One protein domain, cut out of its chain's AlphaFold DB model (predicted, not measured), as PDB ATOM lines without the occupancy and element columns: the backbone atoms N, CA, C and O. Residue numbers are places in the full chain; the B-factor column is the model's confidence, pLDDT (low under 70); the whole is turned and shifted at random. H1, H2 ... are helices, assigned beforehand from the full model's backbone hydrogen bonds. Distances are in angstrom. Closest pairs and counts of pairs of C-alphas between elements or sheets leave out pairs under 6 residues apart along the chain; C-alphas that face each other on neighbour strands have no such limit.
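AT A GLANCE: This is residues 39 to 139 of the 139 residues of an uncharacterized protein of Phocaeicola plebeius (UniProt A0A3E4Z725). Long helix H1 has shorter helices H2 and H3 packed on it at steep angles; H4 sticks out from this body as a free arm after a long loop. The 101 printed residues include four named helices, H1 H2 H3 H4, and no named strand: all helix. The whole is loose, radius of gyration of the C-alphas 17.4 A, spanning 56 by 40 by 23 A.

IN THESE COORDINATES: H1, residues 44 to 62, runs 26.9 A from C-alpha 44 at (229.179, 215.459, 229.049). H2 is residues 78 to 85, 10.7 A; H3 is residues 90 to 101, 16.1 A. H4, residues 123 to 136, 20.2 A, ends at C-alpha 136 (195.832, 206.507, 220.418).

HOW THE PARTS SIT: H1 touches H2 with residues 49 to 57 alone, closest C-alphas Gly 53 and Ser 85, 3.7 A, at a steep tilt of 46 degrees, opposite ways. H1 touches H3 with residues 45 to 49 alone, closest C-alphas Ala 45 and Leu 96, 5.5 A, at a steep tilt of 60 degrees. H4 is apart from H1, H2 and H3. In H1 to H4 every O i to N i+4 pair is within hydrogen-bond range.

THE WHOLE: The farthest C-alphas, Thr 69 and Arg 139, are 56.8 A apart. The printed part has no cut. Links H1 to H2 and H3 to H4 are long. pLDDT is under 70 in 34 residues, among them 109 to 123.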
ATOM      1  N   PRO A  39     217.912 217.593 234.420       66.19
ATOM      2  CA  PRO A  39     218.885 217.205 235.425       66.19
ATOM      3  C   PRO A  39     220.003 218.247 235.503       66.19
ATOM      4  O   PRO A  39     220.283 218.981 234.552       66.19
ATOM      5  N   ARG A  40     220.709 218.283 236.637       65.44
ATOM      6  CA  ARG A  40     221.951 219.053 236.752       65.44
ATOM      7  C   ARG A  40     222.984 218.389 235.839       65.44
ATOM      8  O   ARG A  40     223.506 217.328 236.173       65.44
ATOM      9  N   TYR A  41     223.187 218.954 234.649       62.06
ATOM     10  CA  TYR A  41     223.948 218.285 233.597       62.06
ATOM     11  C   TYR A  41     225.390 218.023 234.035       62.06
ATOM     12  O   TYR A  41     226.086 218.974 234.397       62.06
ATOM     13  N   PRO A  42     225.868 216.772 233.952       58.56
ATOM     14  CA  PRO A  42     227.295 216.515 234.002       58.56
ATOM     15  C   PRO A  42     227.970 217.166 232.784       58.56
ATOM     16  O   PRO A  42     227.331 217.401 231.755       58.56
ATOM     17  N   ASP A  43     229.276 217.412 232.868       70.12
ATOM     18  CA  ASP A  43     230.100 218.046 231.820       70.12
ATOM     19  C   ASP A  43     230.140 217.286 230.465       70.12
ATOM     20  O   ASP A  43     230.915 217.623 229.566       70.12
ATOM     21  N   SER A  44     229.294 216.266 230.267       80.62
ATOM     22  CA  SER A  44     229.179 215.459 229.049       80.62
ATOM     23  C   SER A  44     228.756 216.268 227.821       80.62
ATOM     24  O   SER A  44     229.267 216.015 226.731       80.62
ATOM     25  N   ALA A  45     227.885 217.272 227.974       83.38
ATOM     26  CA  ALA A  45     227.501 218.158 226.871       83.38
ATOM     27  C   ALA A  45     228.676 219.039 226.413       83.38
ATOM     28  O   ALA A  45     228.900 219.200 225.218       83.38
ATOM     29  N   ILE A  46     229.488 219.533 227.356       86.62
ATOM     30  CA  ILE A  46     230.702 220.307 227.051       86.62
ATOM     31  C   ILE A  46     231.729 219.415 226.350       86.62
ATOM     32  O   ILE A  46     232.341 219.832 225.368       86.62
ATOM     33  N   LYS A  47     231.911 218.176 226.825       87.81
ATOM     34  CA  LYS A  47     232.775 217.194 226.158       87.81
ATOM     35  C   LYS A  47     232.307 216.930 224.724       87.81
ATOM     36  O   LYS A  47     233.127 216.974 223.815       87.81
ATOM     37  N   SER A  48     231.008 216.724 224.523       85.31
ATOM     38  CA  SER A  48     230.425 216.475 223.198       85.31
ATOM     39  C   SER A  48     230.616 217.676 222.267       85.31
ATOM     40  O   SER A  48     231.076 217.500 221.145       85.31
ATOM     41  N   ALA A  49     230.394 218.904 222.755       87.88
ATOM     42  CA  ALA A  49     230.651 220.130 221.995       87.88
ATOM     43  C   ALA A  49     232.115 220.233 221.536       87.88
ATOM     44  O   ALA A  49     232.383 220.543 220.376       87.88
ATOM     45  N   LYS A  50     233.067 219.917 222.427       89.62
ATOM     46  CA  LYS A  50     234.501 219.916 222.099       89.62
ATOM     47  C   LYS A  50     234.838 218.910 221.004       89.62
ATOM     48  O   LYS A  50     235.560 219.259 220.077       89.62
ATOM     49  N   GLU A  51     234.337 217.681 221.108       87.19
ATOM     50  CA  GLU A  51     234.597 216.638 220.106       87.19
ATOM     51  C   GLU A  51     233.980 216.995 218.747       87.19
ATOM     52  O   GLU A  51     234.649 216.861 217.724       87.19
ATOM     53  N   ILE A  52     232.770 217.563 218.738       86.44
ATOM     54  CA  ILE A  52     232.137 218.113 217.532       86.44
ATOM     55  C   ILE A  52     233.015 219.199 216.903       86.44
ATOM     56  O   ILE A  52     233.345 219.126 215.719       86.44
ATOM     57  N   GLY A  53     233.441 220.190 217.690       85.31
ATOM     58  CA  GLY A  53     234.264 221.282 217.179       85.31
ATOM     59  C   GLY A  53     235.618 220.806 216.648       85.31
ATOM     60  O   GLY A  53     236.046 221.266 215.592       85.31
ATOM     61  N   LYS A  54     236.274 219.855 217.330       85.56
ATOM     62  CA  LYS A  54     237.516 219.229 216.841       85.56
ATOM     63  C   LYS A  54     237.296 218.507 215.518       85.56
ATOM     64  O   LYS A  54     238.073 218.711 214.593       85.56
ATOM     65  N   PHE A  55     236.242 217.695 215.419       84.75
ATOM     66  CA  PHE A  55     235.912 216.976 214.193       84.75
ATOM     67  C   PHE A  55     235.730 217.941 213.017       84.75
ATOM     68  O   PHE A  55     236.363 217.763 211.978       84.75
ATOM     69  N   LEU A  56     234.929 218.996 213.194       83.06
ATOM     70  CA  LEU A  56     234.703 220.009 212.161       83.06
ATOM     71  C   LEU A  56     236.002 220.721 211.761       83.06
ATOM     72  O   LEU A  56     236.247 220.911 210.570       83.06
ATOM     73  N   PHE A  57     236.859 221.051 212.730       80.94
ATOM     74  CA  PHE A  57     238.156 221.679 212.474       80.94
ATOM     75  C   PHE A  57     239.076 220.775 211.643       80.94
ATOM     76  O   PHE A  57     239.574 221.191 210.600       80.94
ATOM     77  N   THR A  58     239.239 219.515 212.052       82.06
ATOM     78  CA  THR A  58     240.041 218.527 211.317       82.06
ATOM     79  C   THR A  58     239.501 218.306 209.905       82.06
ATOM     80  O   THR A  58     240.272 218.200 208.956       82.06
ATOM     81  N   ARG A  59     238.177 218.264 209.728       80.19
ATOM     82  CA  ARG A  59     237.567 218.131 208.397       80.19
ATOM     83  C   ARG A  59     237.839 219.340 207.512       80.19
ATOM     84  O   ARG A  59     238.130 219.156 206.335       80.19
ATOM     85  N   ALA A  60     237.763 220.545 208.060       78.62
ATOM     86  CA  ALA A  60     238.070 221.762 207.322       78.62
ATOM     87  C   ALA A  60     239.531 221.795 206.867       78.62
ATOM     88  O   ALA A  60     239.796 222.069 205.699       78.62
ATOM     89  N   GLU A  61     240.451 221.421 207.758       78.75
ATOM     90  CA  GLU A  61     241.881 221.316 207.462       78.75
ATOM     91  C   GLU A  61     242.158 220.298 206.344       78.75
ATOM     92  O   GLU A  61     242.805 220.638 205.356       78.75
ATOM     93  N   ILE A  62     241.597 219.084 206.441       78.25
ATOM     94  CA  ILE A  62     241.739 218.035 205.412       78.25
ATOM     95  C   ILE A  62     241.197 218.500 204.054       78.25
ATOM     96  O   ILE A  62     241.792 218.208 203.018       78.25
ATOM     97  N   CYS A  63     240.071 219.213 204.045       76.62
ATOM     98  CA  CYS A  63     239.448 219.706 202.819       76.62
ATOM     99  C   CYS A  63     240.064 221.019 202.299       76.62
ATOM    100  O   CYS A  63     239.593 221.536 201.287       76.62
ATOM    101  N   GLY A  64     241.067 221.589 202.979       72.75
ATOM    102  CA  GLY A  64     241.648 222.888 202.623       72.75
ATOM    103  C   GLY A  64     240.669 224.066 202.743       72.75
ATOM    104  O   GLY A  64     240.878 225.108 202.122       72.75
ATOM    105  N   VAL A  65     239.591 223.911 203.516       73.56
ATOM    106  CA  VAL A  65     238.573 224.947 203.722       73.56
ATOM    107  C   VAL A  65     239.047 225.889 204.818       73.56
ATOM    108  O   VAL A  65     239.174 225.503 205.980       73.56
ATOM    109  N   ASN A  66     239.281 227.148 204.450       68.75
ATOM    110  CA  ASN A  66     239.692 228.175 205.392       68.75
ATOM    111  C   ASN A  66     238.517 229.099 205.746       68.75
ATOM    112  O   ASN A  66     238.121 229.951 204.955       68.75
ATOM    113  N   PHE A  67     237.981 228.957 206.960       64.94
ATOM    114  CA  PHE A  67     236.886 229.798 207.462       64.94
ATOM    115  C   PHE A  67     237.314 231.238 207.811       64.94
ATOM    116  O   PHE A  67     236.464 232.055 208.151       64.94
ATOM    117  N   MET A  68     238.608 231.579 207.714       57.00
ATOM    118  CA  MET A  68     239.158 232.899 208.077       57.00
ATOM    119  C   MET A  68     238.597 234.074 207.256       57.00
ATOM    120  O   MET A  68     238.741 235.221 207.668       57.00
ATOM    121  N   THR A  69     237.978 233.813 206.102       52.44
ATOM    122  CA  THR A  69     237.435 234.842 205.193       52.44
ATOM    123  C   THR A  69     235.948 234.676 204.890       52.44
ATOM    124  O   THR A  69     235.391 235.461 204.131       52.44
ATOM    125  N   ALA A  70     235.297 233.667 205.469       51.59
ATOM    126  CA  ALA A  70     233.945 233.266 205.089       51.59
ATOM    127  C   ALA A  70     232.842 234.028 205.855       51.59
ATOM    128  O   ALA A  70     231.672 233.958 205.494       51.59
ATOM    129  N   ASP A  71     233.207 234.822 206.865       51.72
ATOM    130  CA  ASP A  71     232.253 235.491 207.758       51.72
ATOM    131  C   ASP A  71     231.219 236.375 207.045       51.72
ATOM    132  O   ASP A  71     230.061 236.433 207.454       51.72
ATOM    133  N   LYS A  72     231.614 237.048 205.956       53.16
ATOM    134  CA  LYS A  72     230.712 237.939 205.208       53.16
ATOM    135  C   LYS A  72     229.852 237.227 204.163       53.16
ATOM    136  O   LYS A  72     228.761 237.712 203.887       53.16
ATOM    137  N   ASP A  73     230.308 236.090 203.637       54.62
ATOM    138  CA  ASP A  73     229.671 235.424 202.490       54.62
ATOM    139  C   ASP A  73     228.976 234.104 202.861       54.62
ATOM    140  O   ASP A  73     228.031 233.695 202.191       54.62
ATOM    141  N   THR A  74     229.399 233.437 203.939       61.06
ATOM    142  CA  THR A  74     228.829 232.155 204.385       61.06
ATOM    143  C   THR A  74     228.149 232.239 205.748       61.06
ATOM    144  O   THR A  74     227.505 231.275 206.153       61.06
ATOM    145  N   GLY A  75     228.318 233.346 206.483       64.00
ATOM    146  CA  GLY A  75     227.797 233.505 207.846       64.00
ATOM    147  C   GLY A  75     228.443 232.572 208.879       64.00
ATOM    148  O   GLY A  75     227.853 232.324 209.928       64.00
ATOM    149  N   VAL A  76     229.630 232.023 208.581       66.44
ATOM    150  CA  VAL A  76     230.355 231.097 209.466       66.44
ATOM    151  C   VAL A  76     231.691 231.714 209.861       66.44
ATOM    152  O   VAL A  76     232.582 231.848 209.021       66.44
ATOM    153  N   SER A  77     231.836 232.028 211.150       71.31
ATOM    154  CA  SER A  77     233.062 232.608 211.695       71.31
ATOM    155  C   SER A  77     234.045 231.536 212.147       71.31
ATOM    156  O   SER A  77     233.691 230.545 212.799       71.31
ATOM    157  N   TYR A  78     235.329 231.755 211.853       74.00
ATOM    158  CA  TYR A  78     236.405 230.934 212.409       74.00
ATOM    159  C   TYR A  78     236.397 230.959 213.947       74.00
ATOM    160  O   TYR A  78     236.701 229.960 214.605       74.00
ATOM    161  N   GLU A  79     236.018 232.096 214.533       78.06
ATOM    162  CA  GLU A  79     235.941 232.263 215.983       78.06
ATOM    163  C   GLU A  79     234.863 231.381 216.611       78.06
ATOM    164  O   GLU A  79     235.141 230.747 217.628       78.06
ATOM    165  N   ALA A  80     233.701 231.243 215.969       79.12
ATOM    166  CA  ALA A  80     232.626 230.368 216.424       79.12
ATOM    167  C   ALA A  80     233.082 228.904 216.440       79.12
ATOM    168  O   ALA A  80     232.967 228.228 217.460       79.12
ATOM    169  N   ILE A  81     233.710 228.415 215.365       77.31
ATOM    170  CA  ILE A  81     234.236 227.035 215.317       77.31
ATOM    171  C   ILE A  81     235.308 226.815 216.398       77.31
ATOM    172  O   ILE A  81     235.343 225.777 217.077       77.31
ATOM    173  N   ARG A  82     236.175 227.808 216.613       81.62
ATOM    174  CA  ARG A  82     237.188 227.774 217.674       81.62
ATOM    175  C   ARG A  82     236.554 227.740 219.068       81.62
ATOM    176  O   ARG A  82     237.038 227.014 219.939       81.62
ATOM    177  N   ASP A  83     235.486 228.487 219.297       85.94
ATOM    178  CA  ASP A  83     234.805 228.521 220.589       85.94
ATOM    179  C   ASP A  83     234.013 227.236 220.851       85.94
ATOM    180  O   ASP A  83     234.053 226.716 221.974       85.94
ATOM    181  N   ILE A  84     233.424 226.632 219.815       84.44
ATOM    182  CA  ILE A  84     232.808 225.300 219.881       84.44
ATOM    183  C   ILE A  84     233.853 224.239 220.254       84.44
ATOM    184  O   ILE A  84     233.667 223.504 221.226       84.44
ATOM    185  N   SER A  85     234.998 224.193 219.561       80.62
ATOM    186  CA  SER A  85     236.066 223.206 219.836       80.62
ATOM    187  C   SER A  85     236.693 223.348 221.228       80.62
ATOM    188  O   SER A  85     237.200 222.377 221.795       80.62
ATOM    189  N   ARG A  86     236.618 224.542 221.827       84.25
ATOM    190  CA  ARG A  86     237.024 224.802 223.218       84.25
ATOM    191  C   ARG A  86     235.909 224.534 224.233       84.25
ATOM    192  O   ARG A  86     236.182 224.570 225.434       84.25
ATOM    193  N   GLY A  87     234.690 224.242 223.781       82.00
ATOM    194  CA  GLY A  87     233.506 224.076 224.625       82.00
ATOM    195  C   GLY A  87     233.075 225.371 225.316       82.00
ATOM    196  O   GLY A  87     232.525 225.316 226.413       82.00
ATOM    197  N   LYS A  88     233.401 226.524 224.720       85.62
ATOM    198  CA  LYS A  88     233.035 227.862 225.207       85.62
ATOM    199  C   LYS A  88     231.742 228.378 224.584       85.62
ATOM    200  O   LYS A  88     231.125 229.268 225.159       85.62
ATOM    201  N   ASP A  89     231.338 227.813 223.451       86.06
ATOM    202  CA  ASP A  89     230.071 228.147 222.809       86.06
ATOM    203  C   ASP A  89     228.892 227.652 223.661       86.06
ATOM    204  O   ASP A  89     228.603 226.453 223.752       86.06
ATOM    205  N   THR A  90     228.222 228.589 224.328       84.88
ATOM    206  CA  THR A  90     227.104 228.298 225.228       84.88
ATOM    207  C   THR A  90     225.857 227.850 224.475       84.88
ATOM    208  O   THR A  90     225.070 227.085 225.033       84.88
ATOM    209  N   HIS A  91     225.678 228.265 223.220       87.44
ATOM    210  CA  HIS A  91     224.522 227.903 222.406       87.44
ATOM    211  C   HIS A  91     224.586 226.433 221.994       87.44
ATOM    212  O   HIS A  91     223.634 225.693 222.248       87.44
ATOM    213  N   ILE A  92     225.727 225.976 221.471       87.19
ATOM    214  CA  ILE A  92     225.932 224.562 221.120       87.19
ATOM    215  C   ILE A  92     225.888 223.670 222.361       87.19
ATOM    216  O   ILE A  92     225.266 222.605 222.341       87.19
ATOM    217  N   VAL A  93     226.486 224.105 223.472       86.88
ATOM    218  CA  VAL A  93     226.414 223.346 224.729       86.88
ATOM    219  C   VAL A  93     224.969 223.230 225.220       86.88
ATOM    220  O   VAL A  93     224.565 222.154 225.661       86.88
ATOM    221  N   ASN A  94     224.173 224.298 225.139       86.69
ATOM    222  CA  ASN A  94     222.765 224.257 225.535       86.69
ATOM    223  C   ASN A  94     221.922 223.384 224.597       86.69
ATOM    224  O   ASN A  94     221.107 222.604 225.088       86.69
ATOM    225  N   PHE A  95     222.166 223.434 223.287       88.31
ATOM    226  CA  PHE A  95     221.537 222.527 222.327       88.31
ATOM    227  C   PHE A  95     221.826 221.056 222.662       88.31
ATOM    228  O   PHE A  95     220.905 220.251 222.768       88.31
ATOM    229  N   LEU A  96     223.087 220.707 222.929       87.12
ATOM    230  CA  LEU A  96     223.470 219.339 223.299       87.12
ATOM    231  C   LEU A  96     222.874 218.901 224.637       87.12
ATOM    232  O   LEU A  96     222.508 217.741 224.798       87.12
ATOM    233  N   ARG A  97     222.741 219.818 225.599       84.94
ATOM    234  CA  ARG A  97     222.020 219.548 226.850       84.94
ATOM    235  C   ARG A  97     220.563 219.193 226.578       84.94
ATOM    236  O   ARG A  97     220.098 218.187 227.101       84.94
ATOM    237  N   MET A  98     219.877 219.970 225.737       83.12
ATOM    238  CA  MET A  98     218.501 219.675 225.335       83.12
ATOM    239  C   MET A  98     218.407 218.321 224.633       83.12
ATOM    240  O   MET A  98     217.580 217.506 225.023       83.12
ATOM    241  N   ALA A  99     219.294 218.043 223.674       84.19
ATOM    242  CA  ALA A  99     219.322 216.761 222.976       84.19
ATOM    243  C   ALA A  99     219.528 215.587 223.947       84.19
ATOM    244  O   ALA A  99     218.725 214.661 223.970       84.19
ATOM    245  N   HIS A 100     220.536 215.660 224.822       80.75
ATOM    246  CA  HIS A 100     220.786 214.624 225.827       80.75
ATOM    247  C   HIS A 100     219.599 214.429 226.775       80.75
ATOM    248  O   HIS A 100     219.287 213.299 227.145       80.75
ATOM    249  N   PHE A 101     218.947 215.518 227.183       78.00
ATOM    250  CA  PHE A 101     217.781 215.457 228.059       78.00
ATOM    251  C   PHE A 101     216.574 214.828 227.384       78.00
ATOM    252  O   PHE A 101     215.889 214.031 228.012       78.00
ATOM    253  N   LEU A 102     216.360 215.130 226.108       78.88
ATOM    254  CA  LEU A 102     215.293 214.539 225.311       78.88
ATOM    255  C   LEU A 102     215.610 213.100 224.859       78.88
ATOM    256  O   LEU A 102     214.815 212.487 224.155       78.88
ATOM    257  N   GLY A 103     216.759 212.543 225.262       73.50
ATOM    258  CA  GLY A 103     217.206 211.221 224.825       73.50
ATOM    259  C   GLY A 103     217.541 211.163 223.332       73.50
ATOM    260  O   GLY A 103     217.545 210.081 222.750       73.50
ATOM    261  N   CYS A 104     217.804 212.314 222.714       74.56
ATOM    262  CA  CYS A 104     218.147 212.440 221.307       74.56
ATOM    263  C   CYS A 104     219.652 212.270 221.088       74.56
ATOM    264  O   CYS A 104     220.483 212.741 221.871       74.56
ATOM    265  N   GLU A 105     220.000 211.654 219.962       73.88
ATOM    266  CA  GLU A 105     221.366 211.604 219.457       73.88
ATOM    267  C   GLU A 105     221.578 212.732 218.439       73.88
ATOM    268  O   GLU A 105     220.756 212.942 217.548       73.88
ATOM    269  N   VAL A 106     222.689 213.460 218.562       80.00
ATOM    270  CA  VAL A 106     223.105 214.451 217.564       80.00
ATOM    271  C   VAL A 106     224.140 213.802 216.661       80.00
ATOM    272  O   VAL A 106     225.261 213.530 217.089       80.00
ATOM    273  N   VAL A 107     223.768 213.572 215.403       75.31
ATOM    274  CA  VAL A 107     224.639 212.940 214.409       75.31
ATOM    275  C   VAL A 107     225.125 213.989 213.418       75.31
ATOM    276  O   VAL A 107     224.328 214.630 212.739       75.31
ATOM    277  N   ILE A 108     226.444 214.136 213.298       73.25
ATOM    278  CA  ILE A 108     227.061 214.968 212.262       73.25
ATOM    279  C   ILE A 108     227.424 214.062 211.092       73.25
ATOM    280  O   ILE A 108     228.287 213.192 211.221       73.25
ATOM    281  N   ARG A 109     226.757 214.257 209.954       68.12
ATOM    282  CA  ARG A 109     226.986 213.481 208.728       68.12
ATOM    283  C   ARG A 109     227.692 214.336 207.684       68.12
ATOM    284  O   ARG A 109     227.475 215.540 207.597       68.12
ATOM    285  N   GLN A 110     228.528 213.697 206.874       63.53
ATOM    286  CA  GLN A 110     229.051 214.321 205.666       63.53
ATOM    287  C   GLN A 110     227.954 214.284 204.600       63.53
ATOM    288  O   GLN A 110     227.585 213.206 204.146       63.53
ATOM    289  N   ILE A 111     227.457 215.450 204.194       61.44
ATOM    290  CA  ILE A 111     226.504 215.559 203.089       61.44
ATOM    291  C   ILE A 111     227.320 215.661 201.792       61.44
ATOM    292  O   ILE A 111     228.131 216.575 201.630       61.44
ATOM    293  N   GLY A 112     227.191 214.658 200.921       59.41
ATOM    294  CA  GLY A 112     227.719 214.679 199.553       59.41
ATOM    295  C   GLY A 112     226.694 215.246 198.563       59.41
ATOM    296  O   GLY A 112     225.675 215.793 198.962       59.41
ATOM    297  N   THR A 113     226.927 215.083 197.259       56.97
ATOM    298  CA  THR A 113     225.954 215.457 196.208       56.97
ATOM    299  C   THR A 113     224.727 214.543 196.144       56.97
ATOM    300  O   THR A 113     223.745 214.878 195.491       56.97
ATOM    301  N   THR A 114     224.775 213.393 196.810       50.69
ATOM    302  CA  THR A 114     223.640 212.494 197.021       50.69
ATOM    303  C   THR A 114     223.317 212.486 198.501       50.69
ATOM    304  O   THR A 114     224.116 212.007 199.307       50.69
ATOM    305  N   ASP A 115     222.162 213.049 198.832       51.53
ATOM    306  CA  ASP A 115     221.594 213.007 200.167       51.53
ATOM    307  C   ASP A 115     221.368 211.542 200.575       51.53
ATOM    308  O   ASP A 115     220.819 210.752 199.804       51.53
ATOM    309  N   THR A 116     221.869 211.150 201.743       53.72
ATOM    310  CA  THR A 116     221.779 209.771 202.260       53.72
ATOM    311  C   THR A 116     220.813 209.677 203.438       53.72
ATOM    312  O   THR A 116     220.947 208.782 204.276       53.72
ATOM    313  N   GLU A 117     219.886 210.626 203.581       55.72
ATOM    314  CA  GLU A 117     218.764 210.445 204.497       55.72
ATOM    315  C   GLU A 117     217.881 209.300 203.993       55.72
ATOM    316  O   GLU A 117     217.355 209.340 202.884       55.72
ATOM    317  N   ASP A 118     217.742 208.251 204.808       58.19
ATOM    318  CA  ASP A 118     216.683 207.265 204.616       58.19
ATOM    319  C   ASP A 118     215.345 207.998 204.818       58.19
ATOM    320  O   ASP A 118     215.088 208.466 205.935       58.19
ATOM    321  N   PRO A 119     214.493 208.122 203.780       59.53
ATOM    322  CA  PRO A 119     213.244 208.878 203.861       59.53
ATOM    323  C   PRO A 119     212.321 208.397 204.988       59.53
ATOM    324  O   PRO A 119     211.495 209.167 205.480       59.53
ATOM    325  N   ALA A 120     212.471 207.139 205.419       59.34
ATOM    326  CA  ALA A 120     211.689 206.544 206.497       59.34
ATOM    327  C   ALA A 120     212.118 206.992 207.909       59.34
ATOM    328  O   ALA A 120     211.414 206.697 208.874       59.34
ATOM    329  N   ILE A 121     213.263 207.668 208.053       57.88
ATOM    330  CA  ILE A 121     213.858 208.053 209.347       57.88
ATOM    331  C   ILE A 121     214.106 209.568 209.404       57.88
ATOM    332  O   ILE A 121     215.057 210.045 210.026       57.88
ATOM    333  N   THR A 122     213.257 210.332 208.724       66.00
ATOM    334  CA  THR A 122     213.292 211.794 208.760       66.00
ATOM    335  C   THR A 122     212.595 212.321 210.021       66.00
ATOM    336  O   THR A 122     211.681 211.664 210.541       66.00
ATOM    337  N   PRO A 123     212.986 213.502 210.541       66.25
ATOM    338  CA  PRO A 123     212.332 214.115 211.697       66.25
ATOM    339  C   PRO A 123     210.811 214.240 211.536       66.25
ATOM    340  O   PRO A 123     210.075 213.960 212.475       66.25
ATOM    341  N   GLN A 124     210.342 214.565 210.328       70.75
ATOM    342  CA  GLN A 124     208.922 214.740 210.011       70.75
ATOM    343  C   GLN A 124     208.127 213.436 210.173       70.75
ATOM    344  O   GLN A 124     207.055 213.436 210.774       70.75
ATOM    345  N   VAL A 125     208.669 212.309 209.697       72.06
ATOM    346  CA  VAL A 125     208.041 210.984 209.864       72.06
ATOM    347  C   VAL A 125     207.997 210.584 211.343       72.06
ATOM    348  O   VAL A 125     207.034 209.971 211.805       72.06
ATOM    349  N   TYR A 126     209.021 210.957 212.114       64.62
ATOM    350  CA  TYR A 126     209.074 210.680 213.549       64.62
ATOM    351  C   TYR A 126     208.064 211.524 214.345       64.62
ATOM    352  O   TYR A 126     207.410 211.004 215.251       64.62
ATOM    353  N   GLU A 127     207.897 212.801 213.991       73.19
ATOM    354  CA  GLU A 127     206.877 213.690 214.563       73.19
ATOM    355  C   GLU A 127     205.460 213.167 214.301       73.19
ATOM    356  O   GLU A 127     204.654 213.077 215.231       73.19
ATOM    357  N   GLU A 128     205.172 212.743 213.067       78.69
ATOM    358  CA  GLU A 128     203.879 212.154 212.700       78.69
ATOM    359  C   GLU A 128     203.604 210.859 213.487       78.69
ATOM    360  O   GLU A 128     202.501 210.634 213.991       78.69
ATOM    361  N   MET A 129     204.629 210.022 213.679       72.31
ATOM    362  CA  MET A 129     204.526 208.810 214.490       72.31
ATOM    363  C   MET A 129     204.239 209.112 215.971       72.31
ATOM    364  O   MET A 129     203.426 208.414 216.580       72.31
ATOM    365  N   ILE A 130     204.870 210.137 216.555       72.75
ATOM    366  CA  ILE A 130     204.599 210.564 217.939       72.75
ATOM    367  C   ILE A 130     203.161 211.079 218.070       72.75
ATOM    368  O   ILE A 130     202.449 210.647 218.980       72.75
ATOM    369  N   ALA A 131     202.710 211.930 217.144       80.25
ATOM    370  CA  ALA A 131     201.357 212.489 217.155       80.25
ATOM    371  C   ALA A 131     200.277 211.393 217.126       80.25
ATOM    372  O   ALA A 131     199.339 211.421 217.926       80.25
ATOM    373  N   ASN A 132     200.457 210.373 216.282       77.88
ATOM    374  CA  ASN A 132     199.546 209.228 216.204       77.88
ATOM    375  C   ASN A 132     199.473 208.439 217.525       77.88
ATOM    376  O   ASN A 132     198.397 208.009 217.940       77.88
ATOM    377  N   ILE A 133     200.600 208.273 218.223       73.62
ATOM    378  CA  ILE A 133     200.656 207.562 219.511       73.62
ATOM    379  C   ILE A 133     199.975 208.369 220.623       73.62
ATOM    380  O   ILE A 133     199.291 207.797 221.474       73.62
ATOM    381  N   GLU A 134     200.128 209.693 220.623       72.94
ATOM    382  CA  GLU A 134     199.407 210.565 221.553       72.94
ATOM    383  C   GLU A 134     197.894 210.587 221.305       72.94
ATOM    384  O   GLU A 134     197.119 210.796 222.243       72.94
ATOM    385  N   GLU A 135     197.460 210.417 220.056       80.56
ATOM    386  CA  GLU A 135     196.043 210.304 219.715       80.56
ATOM    387  C   GLU A 135     195.470 208.940 220.127       80.56
ATOM    388  O   GLU A 135     194.389 208.896 220.716       80.56
ATOM    389  N   GLU A 136     196.210 207.842 219.921       72.88
ATOM    390  CA  GLU A 136     195.832 206.507 220.418       72.88
ATOM    391  C   GLU A 136     195.693 206.477 221.945       72.88
ATOM    392  O   GLU A 136     194.734 205.909 222.453       72.88
ATOM    393  N   ASN A 137     196.609 207.110 222.686       66.25
ATOM    394  CA  ASN A 137     196.569 207.141 224.154       66.25
ATOM    395  C   ASN A 137     195.435 208.011 224.731       66.25
ATOM    396  O   ASN A 137     195.150 207.925 225.926       66.25
ATOM    397  N   ARG A 138     194.829 208.887 223.918       68.75
ATOM    398  CA  ARG A 138     193.702 209.750 224.313       68.75
ATOM    399  C   ARG A 138     192.330 209.116 224.072       68.75
ATOM    400  O   ARG A 138     191.347 209.662 224.575       68.75
ATOM    401  N   ARG A 139     192.254 208.032 223.295       55.38
ATOM    402  CA  ARG A 139     191.025 207.272 223.017       55.38
ATOM    403  C   ARG A 139     190.838 206.140 224.023       55.38
ATOM    404  O   ARG A 139     189.661 205.873 224.347       55.38
TER     405      ARG A 139